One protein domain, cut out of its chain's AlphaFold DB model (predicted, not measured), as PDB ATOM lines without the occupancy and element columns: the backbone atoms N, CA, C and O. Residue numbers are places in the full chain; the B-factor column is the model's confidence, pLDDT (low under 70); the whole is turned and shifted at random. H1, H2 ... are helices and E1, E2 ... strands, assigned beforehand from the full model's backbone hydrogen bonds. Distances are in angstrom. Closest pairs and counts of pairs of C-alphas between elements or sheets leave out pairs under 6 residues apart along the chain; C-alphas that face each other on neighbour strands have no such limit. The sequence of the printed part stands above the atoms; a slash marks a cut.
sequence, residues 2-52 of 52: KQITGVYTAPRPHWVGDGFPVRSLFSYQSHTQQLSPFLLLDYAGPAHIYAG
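Overview. This is residues 2 to 52 of the 52 residues of the protein "Pirin-like protein" of Salmonella enterica subsp. arizonae (UniProt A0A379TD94). With little regular structure, the printed part is a small three-stranded sheet with the short helix H1 at one end and tails without named elements, residues 2 to 13 and 45 to 52. The 51 residues hold E1, E2, H1 and E3 in chain order; the sheet, E1 - E2 - E3, is antiparallel. Mostly strand, though under half of the residues are in named elements, it is a loose rod of 47 by 18 by 16 A, radius of gyration of the C-alphas 13.7 A.

Along the chain. E1, residues 14 to 16, begins at C-alpha 14 (40.437, -32.611, 31.757). E2, residues 20 to 27, measures 16.7 A and bends by 61 degrees at residue 24. H1 is residues 32 to 35. E3, residues 40 to 44, measures 12.9 A and ends at C-alpha 44 (31.472, -34.113, 28.231).

Arrangement. The hairpin E1 and E2 has N 14 and O 22 within hydrogen-bond range, 2.9 A. E2 and E3 are antiparallel at 150 degrees, with N 25 and O 41 at 2.8 A. H1, too short for an O i to N i+4 pair, is apart from E1.

Size, cuts and confidence. The C-alphas of Lys 2 and Gly 52, the two farthest apart, are 48.0 A apart. The printed part has no cut. Residues 31, 32 and 52 have pLDDT under 70.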
ATOM      1  N   LYS A   2      24.859 -14.835   8.970       94.81
ATOM      2  CA  LYS A   2      25.932 -14.318   9.838       94.81
ATOM      3  C   LYS A   2      27.290 -14.852   9.361       94.81
ATOM      4  O   LYS A   2      27.335 -15.922   8.764       94.81
ATOM      5  N   GLN A   3      28.361 -14.097   9.611       95.94
ATOM      6  CA  GLN A   3      29.734 -14.475   9.259       95.94
ATOM      7  C   GLN A   3      30.405 -15.227  10.414       95.94
ATOM      8  O   GLN A   3      30.171 -14.899  11.577       95.94
ATOM      9  N   ILE A   4      31.250 -16.209  10.092       93.19
ATOM     10  CA  ILE A   4      32.085 -16.911  11.074       93.19
ATOM     11  C   ILE A   4      33.331 -16.057  11.323       93.19
ATOM     12  O   ILE A   4      34.101 -15.809  10.400       93.19
ATOM     13  N   THR A   5      33.524 -15.593  12.558       91.75
ATOM     14  CA  THR A   5      34.653 -14.717  12.931       91.75
ATOM     15  C   THR A   5      35.904 -15.483  13.359       91.75
ATOM     16  O   THR A   5      36.988 -14.909  13.375       91.75
ATOM     17  N   GLY A   6      35.772 -16.768  13.692       90.50
ATOM     18  CA  GLY A   6      36.881 -17.634  14.078       90.50
ATOM     19  C   GLY A   6      36.441 -19.083  14.276       90.50
ATOM     20  O   GLY A   6      35.271 -19.356  14.550       90.50
ATOM     21  N   VAL A   7      37.389 -20.009  14.133       91.88
ATOM     22  CA  VAL A   7      37.219 -21.439  14.419       91.88
ATOM     23  C   VAL A   7      38.368 -21.860  15.323       91.88
ATOM     24  O   VAL A   7      39.532 -21.656  14.985       91.88
ATOM     25  N   TYR A   8      38.038 -22.442  16.470       89.62
ATOM     26  CA  TYR A   8      39.007 -22.823  17.493       89.62
ATOM     27  C   TYR A   8      39.004 -24.341  17.667       89.62
ATOM     28  O   TYR A   8      37.954 -24.982  17.617       89.62
ATOM     29  N   THR A   9      40.185 -24.928  17.862       91.50
ATOM     30  CA  THR A   9      40.304 -26.369  18.127       91.50
ATOM     31  C   THR A   9      39.944 -26.658  19.580       91.50
ATOM     32  O   THR A   9      40.375 -25.937  20.478       91.50
ATOM     33  N   ALA A  10      39.187 -27.732  19.819       88.75
ATOM     34  CA  ALA A  10      38.835 -28.147  21.170       88.75
ATOM     35  C   ALA A  10      40.104 -28.474  21.989       88.75
ATOM     36  O   ALA A  10      40.923 -29.283  21.533       88.75
ATOM     37  N   PRO A  11      40.264 -27.913  23.203       91.06
ATOM     38  CA  PRO A  11      41.391 -28.232  24.070       91.06
ATOM     39  C   PRO A  11      41.442 -29.713  24.464       91.06
ATOM     40  O   PRO A  11      40.513 -30.500  24.223       91.06
ATOM     41  N   ARG A  12      42.559 -30.104  25.087       92.62
ATOM     42  CA  ARG A  12      42.706 -31.445  25.667       92.62
ATOM     43  C   ARG A  12      41.644 -31.677  26.756       92.62
ATOM     44  O   ARG A  12      41.304 -30.728  27.464       92.62
ATOM     45  N   PRO A  13      41.133 -32.913  26.900       93.88
ATOM     46  CA  PRO A  13      40.236 -33.242  27.996       93.88
ATOM     47  C   PRO A  13      40.890 -33.021  29.361       93.88
ATOM     48  O   PRO A  13      42.094 -33.234  29.515       93.88
ATOM     49  N   HIS A  14      40.083 -32.649  30.343       93.75
ATOM     50  CA  HIS A  14      40.437 -32.611  31.757       93.75
ATOM     51  C   HIS A  14      39.240 -33.085  32.590       93.75
ATOM     52  O   HIS A  14      38.142 -33.266  32.066       93.75
ATOM     53  N   TRP A  15      39.462 -33.319  33.879       93.94
ATOM     54  CA  TRP A  15      38.428 -33.799  34.787       93.94
ATOM     55  C   TRP A  15      37.792 -32.650  35.565       93.94
ATOM     56  O   TRP A  15      38.501 -31.795  36.095       93.94
ATOM     57  N   VAL A  16      36.464 -32.678  35.684       95.56
ATOM     58  CA  VAL A  16      35.721 -31.953  36.719       95.56
ATOM     59  C   VAL A  16      35.275 -32.975  37.760       95.56
ATOM     60  O   VAL A  16      34.451 -33.847  37.476       95.56
ATOM     61  N   GLY A  17      35.854 -32.890  38.960       94.00
ATOM     62  CA  GLY A  17      35.714 -33.945  39.966       94.00
ATOM     63  C   GLY A  17      36.256 -35.282  39.452       94.00
ATOM     64  O   GLY A  17      37.288 -35.318  38.787       94.00
ATOM     65  N   ASP A  18      35.546 -36.367  39.744       90.94
ATOM     66  CA  ASP A  18      35.863 -37.748  39.353       90.94
ATOM     67  C   ASP A  18      34.860 -38.358  38.351       90.94
ATOM     68  O   ASP A  18      35.073 -39.465  37.861       90.94
ATOM     69  N   GLY A  19      33.786 -37.635  38.009       91.44
ATOM     70  CA  GLY A  19      32.695 -38.138  37.161       91.44
ATOM     71  C   GLY A  19      32.629 -37.561  35.744       91.44
ATOM     72  O   GLY A  19      31.918 -38.105  34.900       91.44
ATOM     73  N   PHE A  20      33.349 -36.470  35.456       94.00
ATOM     74  CA  PHE A  20      33.170 -35.713  34.213       94.00
ATOM     75  C   PHE A  20      34.498 -35.449  33.487       94.00
ATOM     76  O   PHE A  20      35.168 -34.452  33.764       94.00
ATOM     77  N   PRO A  21      34.880 -36.298  32.517       94.62
ATOM     78  CA  PRO A  21      35.963 -35.994  31.591       94.62
ATOM     79  C   PRO A  21      35.449 -35.046  30.496       94.62
ATOM     80  O   PRO A  21      34.744 -35.451  29.568       94.62
ATOM     81  N   VAL A  22      35.791 -33.764  30.596       96.19
ATOM     82  CA  VAL A  22      35.251 -32.692  29.748       96.19
ATOM     83  C   VAL A  22      36.324 -31.990  28.926       96.19
ATOM     84  O   VAL A  22      37.518 -32.058  29.211       96.19
ATOM     85  N   ARG A  23      35.893 -31.261  27.895       95.38
ATOM     86  CA  ARG A  23      36.704 -30.276  27.169       95.38
ATOM     87  C   ARG A  23      36.074 -28.894  27.342       95.38
ATOM     88  O   ARG A  23      34.954 -28.703  26.871       95.38
ATOM     89  N   SER A  24      36.790 -27.937  27.936       94.31
ATOM     90  CA  SER A  24      36.331 -26.540  27.990       94.31
ATOM     91  C   SER A  24      36.493 -25.886  26.627       94.31
ATOM     92  O   SER A  24      37.606 -25.578  26.211       94.31
ATOM     93  N   LEU A  25      35.388 -25.693  25.911       93.31
ATOM     94  CA  LEU A  25      35.386 -25.067  24.586       93.31
ATOM     95  C   LEU A  25      35.538 -23.545  24.681       93.31
ATOM     96  O   LEU A  25      36.146 -22.935  23.804       93.31
ATOM     97  N   PHE A  26      35.026 -22.947  25.759       92.44
ATOM     98  CA  PHE A  26      35.335 -21.577  26.165       92.44
ATOM     99  C   PHE A  26      35.148 -21.392  27.674       92.44
ATOM    100  O   PHE A  26      34.438 -22.158  28.329       92.44
ATOM    101  N   SER A  27      35.762 -20.340  28.210       91.31
ATOM    102  CA  SER A  27      35.594 -19.891  29.592       91.31
ATOM    103  C   SER A  27      35.734 -18.374  29.666       91.31
ATOM    104  O   SER A  27      36.374 -17.764  28.816       91.31
ATOM    105  N   TYR A  28      35.241 -17.760  30.734       88.62
ATOM    106  CA  TYR A  28      35.367 -16.323  30.993       88.62
ATOM    107  C   TYR A  28      36.820 -15.836  31.188       88.62
ATOM    108  O   TYR A  28      37.058 -14.654  31.404       88.62
ATOM    109  N   GLN A  29      37.812 -16.723  31.149       85.06
ATOM    110  CA  GLN A  29      39.229 -16.356  31.191       85.06
ATOM    111  C   GLN A  29      39.830 -16.246  29.782       85.06
ATOM    112  O   GLN A  29      40.940 -15.750  29.618       85.06
ATOM    113  N   SER A  30      39.101 -16.690  28.753       73.69
ATOM    114  CA  SER A  30      39.556 -16.728  27.366       73.69
ATOM    115  C   SER A  30      38.469 -16.186  26.425       73.69
ATOM    116  O   SER A  30      37.312 -16.574  26.509       73.69
ATOM    117  N   HIS A  31      38.819 -15.278  25.509       64.44
ATOM    118  CA  HIS A  31      37.921 -14.826  24.425       64.44
ATOM    119  C   HIS A  31      36.569 -14.209  24.877       64.44
ATOM    120  O   HIS A  31      35.541 -14.351  24.216       64.44
ATOM    121  N   THR A  32      36.563 -13.476  25.992       64.69
ATOM    122  CA  THR A  32      35.361 -13.073  26.746       64.69
ATOM    123  C   THR A  32      34.384 -12.128  26.059       64.69
ATOM    124  O   THR A  32      33.176 -12.303  26.199       64.69
ATOM    125  N   GLN A  33      34.855 -11.105  25.344       76.06
ATOM    126  CA  GLN A  33      33.938 -10.076  24.830       76.06
ATOM    127  C   GLN A  33      33.014 -10.596  23.722       76.06
ATOM    128  O   GLN A  33      31.868 -10.166  23.633       76.06
ATOM    129  N   GLN A  34      33.485 -11.533  22.898       85.62
ATOM    130  CA  GLN A  34      32.721 -12.045  21.754       85.62
ATOM    131  C   GLN A  34      31.628 -13.042  22.160       85.62
ATOM    132  O   GLN A  34      30.706 -13.280  21.383       85.62
ATOM    133  N   LEU A  35      31.737 -13.623  23.358       88.75
ATOM    134  CA  LEU A  35      30.859 -14.687  23.844       88.75
ATOM    135  C   LEU A  35      29.868 -14.217  24.913       88.75
ATOM    136  O   LEU A  35      29.051 -15.012  25.361       88.75
ATOM    137  N   SER A  36      29.883 -12.942  25.305       90.06
ATOM    138  CA  SER A  36      28.910 -12.398  26.259       90.06
ATOM    139  C   SER A  36      27.464 -12.633  25.779       90.06
ATOM    140  O   SER A  36      27.165 -12.346  24.616       90.06
ATOM    141  N   PRO A  37      26.541 -13.110  26.639       92.81
ATOM    142  CA  PRO A  37      26.653 -13.267  28.097       92.81
ATOM    143  C   PRO A  37      27.070 -14.677  28.570       92.81
ATOM    144  O   PRO A  37      26.877 -15.020  29.735       92.81
ATOM    145  N   PHE A  38      27.600 -15.528  27.691       93.31
ATOM    146  CA  PHE A  38      27.987 -16.891  28.045       93.31
ATOM    147  C   PHE A  38      29.326 -16.917  28.793       93.31
ATOM    148  O   PHE A  38      30.301 -16.297  28.373       93.31
ATOM    149  N   LEU A  39      29.378 -17.662  29.902       92.75
ATOM    150  CA  LEU A  39      30.550 -17.706  30.785       92.75
ATOM    151  C   LEU A  39      31.453 -18.913  30.547       92.75
ATOM    152  O   LEU A  39      32.668 -18.794  30.675       92.75
ATOM    153  N   LEU A  40      30.882 -20.078  30.250       94.00
ATOM    154  CA  LEU A  40      31.633 -21.315  30.072       94.00
ATOM    155  C   LEU A  40      30.811 -22.336  29.278       94.00
ATOM    156  O   LEU A  40      29.583 -22.361  29.381       94.00
ATOM    157  N   LEU A  41      31.501 -23.188  28.519       94.62
ATOM    158  CA  LEU A  41      30.935 -24.407  27.947       94.62
ATOM    159  C   LEU A  41      31.932 -25.555  28.076       94.62
ATOM    160  O   LEU A  41      32.957 -25.575  27.389       94.62
ATOM    161  N   ASP A  42      31.572 -26.530  28.900       95.94
ATOM    162  CA  ASP A  42      32.255 -27.813  29.003       95.94
ATOM    163  C   ASP A  42      31.490 -28.878  28.224       95.94
ATOM    164  O   ASP A  42      30.299 -29.105  28.434       95.94
ATOM    165  N   TYR A  43      32.193 -29.548  27.314       96.25
ATOM    166  CA  TYR A  43      31.652 -30.670  26.563       96.25
ATOM    167  C   TYR A  43      32.150 -31.994  27.149       96.25
ATOM    168  O   TYR A  43      33.324 -32.345  26.991       96.25
ATOM    169  N   ALA A  44      31.254 -32.732  27.809       95.06
ATOM    170  CA  ALA A  44      31.472 -34.113  28.231       95.06
ATOM    171  C   ALA A  44      31.257 -35.052  27.033       95.06
ATOM    172  O   ALA A  44      30.129 -35.417  26.700       95.06
ATOM    173  N   GLY A  45      32.343 -35.399  26.340       87.38
ATOM    174  CA  GLY A  45      32.292 -36.385  25.260       87.38
ATOM    175  C   GLY A  45      32.045 -37.806  25.789       87.38
ATOM    176  O   GLY A  45      32.150 -38.036  26.994       87.38
ATOM    177  N   PRO A  46      31.759 -38.784  24.908       88.88
ATOM    178  CA  PRO A  46      31.628 -40.180  25.313       88.88
ATOM    179  C   PRO A  46      32.874 -40.658  26.066       88.88
ATOM    180  O   PRO A  46      33.990 -40.589  25.549       88.88
ATOM    181  N   ALA A  47      32.669 -41.155  27.281       86.81
ATOM    182  CA  ALA A  47      33.709 -41.729  28.118       86.81
ATOM    183  C   ALA A  47      33.183 -43.001  28.776       86.81
ATOM    184  O   ALA A  47      32.026 -43.064  29.193       86.81
ATOM    185  N   HIS A  48      34.034 -44.019  28.858       86.12
ATOM    186  CA  HIS A  48      33.701 -45.233  29.585       86.12
ATOM    187  C   HIS A  48      33.934 -44.977  31.073       86.12
ATOM    188  O   HIS A  48      35.074 -44.800  31.502       86.12
ATOM    189  N   ILE A  49      32.850 -44.915  31.839       82.38
ATOM    190  CA  ILE A  49      32.892 -44.752  33.290       82.38
ATOM    191  C   ILE A  49      32.610 -46.128  33.884       82.38
ATOM    192  O   ILE A  49      31.558 -46.713  33.628       82.38
ATOM    193  N   TYR A  50      33.569 -46.675  34.626       78.44
ATOM    194  CA  TYR A  50      33.368 -47.932  35.338       78.44
ATOM    195  C   TYR A  50      32.643 -47.637  36.652       78.44
ATOM    196  O   TYR A  50      33.115 -46.823  37.443       78.44
ATOM    197  N   ALA A  51      31.506 -48.292  36.876       76.75
ATOM    198  CA  ALA A  51      30.935 -48.392  38.211       76.75
ATOM    199  C   ALA A  51      31.724 -49.469  38.971       76.75
ATOM    200  O   ALA A  51      31.921 -50.564  38.437       76.75
ATOM    201  N   GLY A  52      32.240 -49.108  40.147       67.81
ATOM    202  CA  GLY A  52      32.863 -50.055  41.075       67.81
ATOM    203  C   GLY A  52      31.863 -51.022  41.690       67.81
ATOM    204  O   GLY A  52      30.643 -50.749  41.612       67.81
TER     205      GLY A  52